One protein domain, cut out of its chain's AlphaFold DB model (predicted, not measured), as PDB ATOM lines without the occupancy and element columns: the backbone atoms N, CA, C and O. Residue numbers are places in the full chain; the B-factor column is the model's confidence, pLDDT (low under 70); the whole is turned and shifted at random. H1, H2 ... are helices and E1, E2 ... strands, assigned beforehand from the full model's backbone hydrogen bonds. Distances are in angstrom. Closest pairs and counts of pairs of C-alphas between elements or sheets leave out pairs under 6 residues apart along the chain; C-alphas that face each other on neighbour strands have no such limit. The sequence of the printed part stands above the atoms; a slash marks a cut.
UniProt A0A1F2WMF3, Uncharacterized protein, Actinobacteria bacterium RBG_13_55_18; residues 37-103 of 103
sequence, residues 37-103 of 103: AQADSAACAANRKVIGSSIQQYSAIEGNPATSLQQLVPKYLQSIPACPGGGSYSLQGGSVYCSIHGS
ATOM      1  N   ALA A  37     213.801 181.373 155.876       87.06
ATOM      2  CA  ALA A  37     213.196 180.809 154.670       87.06
ATOM      3  C   ALA A  37     211.703 180.491 154.877       87.06
ATOM      4  O   ALA A  37     210.873 180.738 154.003       87.06
ATOM      5  N   GLN A  38     211.337 180.028 156.076       89.69
ATOM      6  CA  GLN A  38     209.937 179.821 156.453       89.69
ATOM      7  C   GLN A  38     209.154 181.144 156.479       89.69
ATOM      8  O   GLN A  38     208.038 181.215 155.960       89.69
ATOM      9  N   ALA A  39     209.741 182.198 157.054       93.81
ATOM     10  CA  ALA A  39     209.133 183.524 157.093       93.81
ATOM     11  C   ALA A  39     208.956 184.117 155.684       93.81
ATOM     12  O   ALA A  39     207.885 184.642 155.374       93.81
ATOM     13  N   ASP A  40     209.956 183.970 154.814       95.38
ATOM     14  CA  ASP A  40     209.907 184.440 153.428       95.38
ATOM     15  C   ASP A  40     208.816 183.731 152.622       95.38
ATOM     16  O   ASP A  40     208.058 184.380 151.894       95.38
ATOM     17  N   SER A  41     208.681 182.414 152.795       95.00
ATOM     18  CA  SER A  41     207.628 181.623 152.157       95.00
ATOM     19  C   SER A  41     206.233 182.051 152.628       95.00
ATOM     20  O   SER A  41     205.335 182.283 151.808       95.00
ATOM     21  N   ALA A  42     206.057 182.264 153.937       95.69
ATOM     22  CA  ALA A  42     204.798 182.731 154.513       95.69
ATOM     23  C   ALA A  42     204.422 184.143 154.027       95.69
ATOM     24  O   ALA A  42     203.285 184.385 153.612       95.69
ATOM     25  N   ALA A  43     205.379 185.069 154.014       97.31
ATOM     26  CA  ALA A  43     205.175 186.421 153.509       97.31
ATOM     27  C   ALA A  43     204.907 186.428 151.994       97.31
ATOM     28  O   ALA A  43     204.027 187.149 151.520       97.31
ATOM     29  N   CYS A  44     205.578 185.565 151.228       98.06
ATOM     30  CA  CYS A  44     205.280 185.381 149.814       98.06
ATOM     31  C   CYS A  44     203.840 184.887 149.597       98.06
ATOM     32  O   CYS A  44     203.138 185.425 148.740       98.06
ATOM     33  N   ALA A  45     203.371 183.912 150.380       97.44
ATOM     34  CA  ALA A  45     201.997 183.420 150.306       97.44
ATOM     35  C   ALA A  45     200.970 184.515 150.641       97.44
ATOM     36  O   ALA A  45     199.957 184.654 149.950       97.44
ATOM     37  N   ALA A  46     201.255 185.348 151.646       97.81
ATOM     38  CA  ALA A  46     200.425 186.500 151.983       97.81
ATOM     39  C   ALA A  46     200.348 187.506 150.822       97.81
ATOM     40  O   ALA A  46     199.251 187.907 150.428       97.81
ATOM     41  N   ASN A  47     201.485 187.841 150.207       97.94
ATOM     42  CA  ASN A  47     201.532 188.720 149.038       97.94
ATOM     43  C   ASN A  47     200.706 188.164 147.869       97.94
ATOM     44  O   ASN A  47     199.906 188.895 147.286       97.94
ATOM     45  N   ARG A  48     200.834 186.865 147.550       97.75
ATOM     46  CA  ARG A  48     200.032 186.226 146.489       97.75
ATOM     47  C   ARG A  48     198.538 186.312 146.782       97.75
ATOM     48  O   ARG A  48     197.761 186.604 145.876       97.75
ATOM     49  N   LYS A  49     198.131 186.130 148.043       97.19
ATOM     50  CA  LYS A  49     196.729 186.258 148.467       97.19
ATOM     51  C   LYS A  49     196.200 187.682 148.296       97.19
ATOM     52  O   LYS A  49     195.086 187.855 147.805       97.19
ATOM     53  N   VAL A  50     196.996 188.692 148.648       97.81
ATOM     54  CA  VAL A  50     196.637 190.104 148.442       97.81
ATOM     55  C   VAL A  50     196.468 190.398 146.952       97.81
ATOM     56  O   VAL A  50     195.408 190.873 146.552       97.81
ATOM     57  N   ILE A  51     197.446 190.034 146.115       97.81
ATOM     58  CA  ILE A  51     197.361 190.228 144.659       97.81
ATOM     59  C   ILE A  51     196.136 189.492 144.086       97.81
ATOM     60  O   ILE A  51     195.386 190.067 143.300       97.81
ATOM     61  N   GLY A  52     195.886 188.255 144.522       97.12
ATOM     62  CA  GLY A  52     194.710 187.470 144.137       97.12
ATOM     63  C   GLY A  52     193.393 188.169 144.474       97.12
ATOM     64  O   GLY A  52     192.490 188.226 143.642       97.12
ATOM     65  N   SER A  53     193.297 188.774 145.658       97.25
ATOM     66  CA  SER A  53     192.115 189.550 146.046       97.25
ATOM     67  C   SER A  53     191.923 190.800 145.180       97.25
ATOM     68  O   SER A  53     190.794 191.122 144.811       97.25
ATOM     69  N   SER A  54     193.005 191.474 144.781       97.81
ATOM     70  CA  SER A  54     192.942 192.621 143.871       97.81
ATOM     71  C   SER A  54     192.509 192.213 142.461       97.81
ATOM     72  O   SER A  54     191.767 192.954 141.825       97.81
ATOM     73  N   ILE A  55     192.902 191.027 141.980       97.12
ATOM     74  CA  ILE A  55     192.416 190.473 140.703       97.12
ATOM     75  C   ILE A  55     190.905 190.244 140.762       97.12
ATOM     76  O   ILE A  55     190.190 190.631 139.842       97.12
ATOM     77  N   GLN A  56     190.407 189.663 141.856       96.69
ATOM     78  CA  GLN A  56     188.969 189.455 142.043       96.69
ATOM     79  C   GLN A  56     188.200 190.783 142.050       96.69
ATOM     80  O   GLN A  56     187.162 190.893 141.401       96.69
ATOM     81  N   GLN A  57     188.729 191.808 142.726       97.38
ATOM     82  CA  GLN A  57     188.140 193.151 142.729       97.38
ATOM     83  C   GLN A  57     188.143 193.784 141.334       97.38
ATOM     84  O   GLN A  57     187.116 194.308 140.906       97.38
ATOM     85  N   TYR A  58     189.265 193.694 140.615       97.44
ATOM     86  CA  TYR A  58     189.377 194.166 139.236       97.44
ATOM     87  C   TYR A  58     188.304 193.519 138.359       97.44
ATOM     88  O   TYR A  58     187.557 194.216 137.680       97.44
ATOM     89  N   SER A  59     188.166 192.194 138.418       96.31
ATOM     90  CA  SER A  59     187.187 191.484 137.595       96.31
ATOM     91  C   SER A  59     185.744 191.799 137.956       96.31
ATOM     92  O   SER A  59     184.906 191.878 137.061       96.31
ATOM     93  N   ALA A  60     185.453 192.030 139.235       97.31
ATOM     94  CA  ALA A  60     184.123 192.430 139.675       97.31
ATOM     95  C   ALA A  60     183.735 193.840 139.199       97.31
ATOM     96  O   ALA A  60     182.570 194.078 138.892       97.31
ATOM     97  N   ILE A  61     184.692 194.771 139.141       97.69
ATOM     98  CA  ILE A  61     184.426 196.182 138.823       97.69
ATOM     99  C   ILE A  61     184.532 196.461 137.321       97.69
ATOM    100  O   ILE A  61     183.681 197.150 136.767       97.69
ATOM    101  N   GLU A  62     185.550 195.922 136.653       97.00
ATOM    102  CA  GLU A  62     185.801 196.154 135.224       97.00
ATOM    103  C   GLU A  62     185.068 195.137 134.325       97.00
ATOM    104  O   GLU A  62     185.089 195.253 133.098       97.00
ATOM    105  N   GLY A  63     184.459 194.101 134.916       96.62
ATOM    106  CA  GLY A  63     183.710 193.056 134.211       96.62
ATOM    107  C   GLY A  63     184.565 192.105 133.366       96.62
ATOM    108  O   GLY A  63     184.018 191.281 132.640       96.62
ATOM    109  N   ASN A  64     185.897 192.205 133.446       93.94
ATOM    110  CA  ASN A  64     186.843 191.420 132.655       93.94
ATOM    111  C   ASN A  64     187.944 190.808 133.540       93.94
ATOM    112  O   ASN A  64     188.340 191.410 134.543       93.94
ATOM    113  N   PRO A  65     188.497 189.634 133.190       93.56
ATOM    114  CA  PRO A  65     189.669 189.107 133.880       93.56
ATOM    115  C   PRO A  65     190.874 190.035 133.685       93.56
ATOM    116  O   PRO A  65     191.088 190.576 132.598       93.56
ATOM    117  N   ALA A  66     191.681 190.206 134.734       94.75
ATOM    118  CA  ALA A  66     192.983 190.848 134.583       94.75
ATOM    119  C   ALA A  66     193.874 189.986 133.671       94.75
ATOM    120  O   ALA A  66     193.874 188.759 133.773       94.75
ATOM    121  N   THR A  67     194.640 190.621 132.788       94.88
ATOM    122  CA  THR A  67     195.621 189.967 131.906       94.88
ATOM    123  C   THR A  67     197.058 190.267 132.324       94.88
ATOM    124  O   THR A  67     197.976 189.549 131.938       94.88
ATOM    125  N   SER A  68     197.265 191.291 133.156       95.44
ATOM    126  CA  SER A  68     198.559 191.619 133.753       95.44
ATOM    127  C   SER A  68     198.402 192.205 135.157       95.44
ATOM    128  O   SER A  68     197.380 192.805 135.488       95.44
ATOM    129  N   LEU A  69     199.437 192.071 135.991       96.25
ATOM    130  CA  LEU A  69     199.436 192.637 137.347       96.25
ATOM    131  C   LEU A  69     199.455 194.173 137.339       96.25
ATOM    132  O   LEU A  69     199.002 194.803 138.290       96.25
ATOM    133  N   GLN A  70     199.942 194.784 136.258       96.50
ATOM    134  CA  GLN A  70     200.009 196.235 136.102       96.50
ATOM    135  C   GLN A  70     198.619 196.874 136.039       96.50
ATOM    136  O   GLN A  70     198.465 198.006 136.479       96.50
ATOM    137  N   GLN A  71     197.593 196.149 135.585       96.50
ATOM    138  CA  GLN A  71     196.207 196.636 135.578       96.50
ATOM    139  C   GLN A  71     195.624 196.818 136.984       96.50
ATOM    140  O   GLN A  71     194.629 197.517 137.164       96.50
ATOM    141  N   LEU A  72     196.237 196.187 137.987       97.25
ATOM    142  CA  LEU A  72     195.812 196.302 139.377       97.25
ATOM    143  C   LEU A  72     196.324 197.602 140.011       97.25
ATOM    144  O   LEU A  72     195.738 198.083 140.975       97.25
ATOM    145  N   VAL A  73     197.401 198.186 139.483       97.12
ATOM    146  CA  VAL A  73     198.067 199.357 140.063       97.12
ATOM    147  C   VAL A  73     197.670 200.631 139.309       97.12
ATOM    148  O   VAL A  73     197.608 200.614 138.083       97.12
ATOM    149  N   PRO A  74     197.431 201.764 139.997       97.06
ATOM    150  CA  PRO A  74     197.407 201.947 141.457       97.06
ATOM    151  C   PRO A  74     196.022 201.717 142.096       97.06
ATOM    152  O   PRO A  74     195.862 201.875 143.303       97.06
ATOM    153  N   LYS A  75     194.996 201.405 141.294       97.62
ATOM    154  CA  LYS A  75     193.582 201.463 141.711       97.62
ATOM    155  C   LYS A  75     193.171 200.351 142.688       97.62
ATOM    156  O   LYS A  75     192.419 200.617 143.618       97.62
ATOM    157  N   TYR A  76     193.648 199.128 142.476       97.19
ATOM    158  CA  TYR A  76     193.302 197.924 143.253       97.19
ATOM    159  C   TYR A  76     194.446 197.444 144.150       97.19
ATOM    160  O   TYR A  76     194.251 196.617 145.042       97.19
ATOM    161  N   LEU A  77     195.652 197.938 143.889       96.75
ATOM    162  CA  LEU A  77     196.879 197.637 144.600       96.75
ATOM    163  C   LEU A  77     197.768 198.884 144.534       96.75
ATOM    164  O   LEU A  77     197.944 199.445 143.458       96.75
ATOM    165  N   GLN A  78     198.346 199.316 145.657       96.44
ATOM    166  CA  GLN A  78     199.200 200.517 145.680       96.44
ATOM    167  C   GLN A  78     200.449 200.348 144.804       96.44
ATOM    168  O   GLN A  78     200.832 201.239 144.051       96.44
ATOM    169  N   SER A  79     201.070 199.177 144.892       97.56
ATOM    170  CA  SER A  79     202.189 198.739 144.067       97.56
ATOM    171  C   SER A  79     202.263 197.216 144.115       97.56
ATOM    172  O   SER A  79     201.715 196.592 145.026       97.56
ATOM    173  N   ILE A  80     202.930 196.602 143.138       96.75
ATOM    174  CA  ILE A  80     203.186 195.159 143.174       96.75
ATOM    175  C   ILE A  80     204.238 194.902 144.267       96.75
ATOM    176  O   ILE A  80     205.339 195.446 144.161       96.75
ATOM    177  N   PRO A  81     203.936 194.109 145.314       96.44
ATOM    178  CA  PRO A  81     204.890 193.845 146.381       96.44
ATOM    179  C   PRO A  81     206.089 193.052 145.857       96.44
ATOM    180  O   PRO A  81     205.970 192.249 144.930       96.44
ATOM    181  N   ALA A  82     207.245 193.244 146.488       96.81
ATOM    182  CA  ALA A  82     208.412 192.407 146.248       96.81
ATOM    183  C   ALA A  82     208.264 191.062 146.977       96.81
ATOM    184  O   ALA A  82     207.746 191.000 148.095       96.81
ATOM    185  N   CYS A  83     208.736 189.979 146.361       97.25
ATOM    186  CA  CYS A  83     208.879 188.706 147.058       97.25
ATOM    187  C   CYS A  83     210.081 188.790 148.019       97.25
ATOM    188  O   CYS A  83     211.168 189.130 147.553       97.25
ATOM    189  N   PRO A  84     209.943 188.425 149.307       96.75
ATOM    190  CA  PRO A  84     211.045 188.474 150.279       96.75
ATOM    191  C   PRO A  84     212.270 187.648 149.866       96.75
ATOM    192  O   PRO A  84     213.394 188.122 149.964       96.75
ATOM    193  N   GLY A  85     212.045 186.475 149.265       94.12
ATOM    194  CA  GLY A  85     213.120 185.655 148.692       94.12
ATOM    195  C   GLY A  85     213.746 186.197 147.395       94.12
ATOM    196  O   GLY A  85     214.572 185.515 146.800       94.12
ATOM    197  N   GLY A  86     213.339 187.375 146.904       95.38
ATOM    198  CA  GLY A  86     213.880 188.003 145.685       95.38
ATOM    199  C   GLY A  86     213.202 187.599 144.367       95.38
ATOM    200  O   GLY A  86     213.682 187.947 143.291       95.38
ATOM    201  N   GLY A  87     212.091 186.864 144.430       95.94
ATOM    202  CA  GLY A  87     211.333 186.427 143.255       95.94
ATOM    203  C   GLY A  87     210.452 187.515 142.635       95.94
ATOM    204  O   GLY A  87     210.270 188.601 143.187       95.94
ATOM    205  N   SER A  88     209.835 187.189 141.501       96.75
ATOM    206  CA  SER A  88     208.834 188.028 140.837       96.75
ATOM    207  C   SER A  88     207.473 187.336 140.795       96.75
ATOM    208  O   SER A  88     207.383 186.105 140.828       96.75
ATOM    209  N   TYR A  89     206.411 188.142 140.743       97.69
ATOM    210  CA  TYR A  89     205.041 187.657 140.598       97.69
ATOM    211  C   TYR A  89     204.586 187.732 139.141       97.69
ATOM    212  O   TYR A  89     204.839 188.722 138.453       97.69
ATOM    213  N   SER A  90     203.879 186.704 138.683       96.50
ATOM    214  CA  SER A  90     203.245 186.655 137.367       96.50
ATOM    215  C   SER A  90     201.817 186.127 137.458       96.50
ATOM    216  O   SER A  90     201.429 185.495 138.442       96.50
ATOM    217  N   LEU A  91     201.016 186.429 136.436       95.31
ATOM    218  CA  LEU A  91     199.641 185.959 136.325       95.31
ATOM    219  C   LEU A  91     199.596 184.759 135.376       95.31
ATOM    220  O   LEU A  91     199.962 184.885 134.209       95.31
ATOM    221  N   GLN A  92     199.150 183.605 135.866       92.25
ATOM    222  CA  GLN A  92     199.008 182.377 135.080       92.25
ATOM    223  C   GLN A  92     197.607 181.807 135.297       92.25
ATOM    224  O   GLN A  92     197.238 181.461 136.417       92.25
ATOM    225  N   GLY A  93     196.791 181.761 134.239       85.06
ATOM    226  CA  GLY A  93     195.424 181.229 134.321       85.06
ATOM    227  C   GLY A  93     194.535 181.933 135.358       85.06
ATOM    228  O   GLY A  93     193.710 181.288 135.994       85.06
ATOM    229  N   GLY A  94     194.741 183.236 135.590       85.81
ATOM    230  CA  GLY A  94     194.010 184.011 136.602       85.81
ATOM    231  C   GLY A  94     194.508 183.837 138.044       85.81
ATOM    232  O   GLY A  94     193.982 184.486 138.943       85.81
ATOM    233  N   SER A  95     195.535 183.011 138.267       89.69
ATOM    234  CA  SER A  95     196.180 182.812 139.568       89.69
ATOM    235  C   SER A  95     197.558 183.470 139.623       89.69
ATOM    236  O   SER A  95     198.237 183.624 138.606       89.69
ATOM    237  N   VAL A  96     197.978 183.866 140.825       96.38
ATOM    238  CA  VAL A  96     199.267 184.532 141.051       96.38
ATOM    239  C   VAL A  96     200.342 183.482 141.302       96.38
ATOM    240  O   VAL A  96     200.223 182.680 142.222       96.38
ATOM    241  N   TYR A  97     201.409 183.525 140.515       96.94
ATOM    242  CA  TYR A  97     202.566 182.644 140.629       96.94
ATOM    243  C   TYR A  97     203.803 183.443 141.050       96.94
ATOM    244  O   TYR A  97     204.023 184.547 140.558       96.94
ATOM    245  N   CYS A  98     204.623 182.891 141.943       97.31
ATOM    246  CA  CYS A  98     205.938 183.410 142.305       97.31
ATOM    247  C   CYS A  98     207.044 182.551 141.682       97.31
ATOM    248  O   CYS A  98     207.019 181.331 141.820       97.31
ATOM    249  N   SER A  99     208.063 183.177 141.090       97.00
ATOM    250  CA  SER A  99     209.194 182.467 140.469       97.00
ATOM    251  C   SER A  99     210.032 181.601 141.421       97.00
ATOM    252  O   SER A  99     210.756 180.730 140.952       97.00
ATOM    253  N   ILE A 100     209.952 181.841 142.733       96.19
ATOM    254  CA  ILE A 100     210.715 181.106 143.756       96.19
ATOM    255  C   ILE A 100     209.817 180.149 144.538       96.19
ATOM    256  O   ILE A 100     210.176 178.997 144.751       96.19
ATOM    257  N   HIS A 101     208.639 180.621 144.951       94.38
ATOM    258  CA  HIS A 101     207.764 179.896 145.881       94.38
ATOM    259  C   HIS A 101     206.555 179.233 145.208       94.38
ATOM    260  O   HIS A 101     205.743 178.617 145.890       94.38
ATOM    261  N   GLY A 102     206.393 179.391 143.893       92.69
ATOM    262  CA  GLY A 102     205.265 178.834 143.154       92.69
ATOM    263  C   GLY A 102     203.932 179.540 143.417       92.69
ATOM    264  O   GLY A 102     203.884 180.758 143.623       92.69
ATOM    265  N   SER A 103     202.846 178.770 143.342       84.94
ATOM    266  CA  SER A 103     201.448 179.201 143.511       84.94
ATOM    267  C   SER A 103     200.940 178.970 144.929       84.94
ATOM    268  O   SER A 103     201.146 177.853 145.440       84.94
TER     269      SER A 103
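Overview. This is residues 37 to 103 of the 103 residues of an uncharacterized protein of Actinobacteria bacterium RBG_13_55_18 (UniProt A0A1F2WMF3). A two-strand hairpin, E1 and E2, packs through E2 on one side of a single long helix, H1, which makes the longest axis. The short helix H2 packs on H1 with the chain turned back, and the unnamed residues 73 to 88 run back along H1 to the hairpin. The printed part has 67 residues, with two named helices and two named strands in the order H1, H2, E1, E2; the sheet, E1 - E2, is antiparallel and the class is mixed, helices and strands. The whole is compact, with a radius of gyration of the C-alphas of 11.6 A, yet elongated, spanning 38 by 23 by 14 A.

Along the chain. Strand E1 is residues 89 to 92, 9.7 A long, and E2 is residues 95 to 98, 10.2 A long, ending at C-alpha 98 (205.938, 183.410, 142.305). H1, residues 37 to 62, measures 36.9 A from C-alpha 37 (213.196, 180.809, 154.670) to C-alpha 62 (185.801, 196.154, 135.224). H2 is residues 69 to 72, 5.5 A.

Arrangement. E1 and E2 form a hairpin, antiparallel at 141 degrees; N 90 and O 97 are within hydrogen-bond range at 2.9 A, as are N 95 and O 92 at 3.0 A. The closest C-alphas of H1 and E2 are those of Arg 48 and Val 96, 5.7 A apart. H1 touches H2 with residues 51 to 58 alone; their closest C-alphas, Ser 54 and Leu 72, are 6.5 A apart. H2 and E2 are apart. In H1 every O i to N i+4 pair is within hydrogen-bond range; H2 is too short for such a pair, and its 1 pair of O i to N i+3 is within range.

Size, cuts and confidence. The C-alphas farthest apart, those of Ala 37 and Gly 63, are 37.9 A apart. The printed part has no cut and ends at residue 103, the chain's last. The link from H2 to E1 is long, with 16 residues. The mean pLDDT of the printed part is 95.6, and no printed residue is under 70.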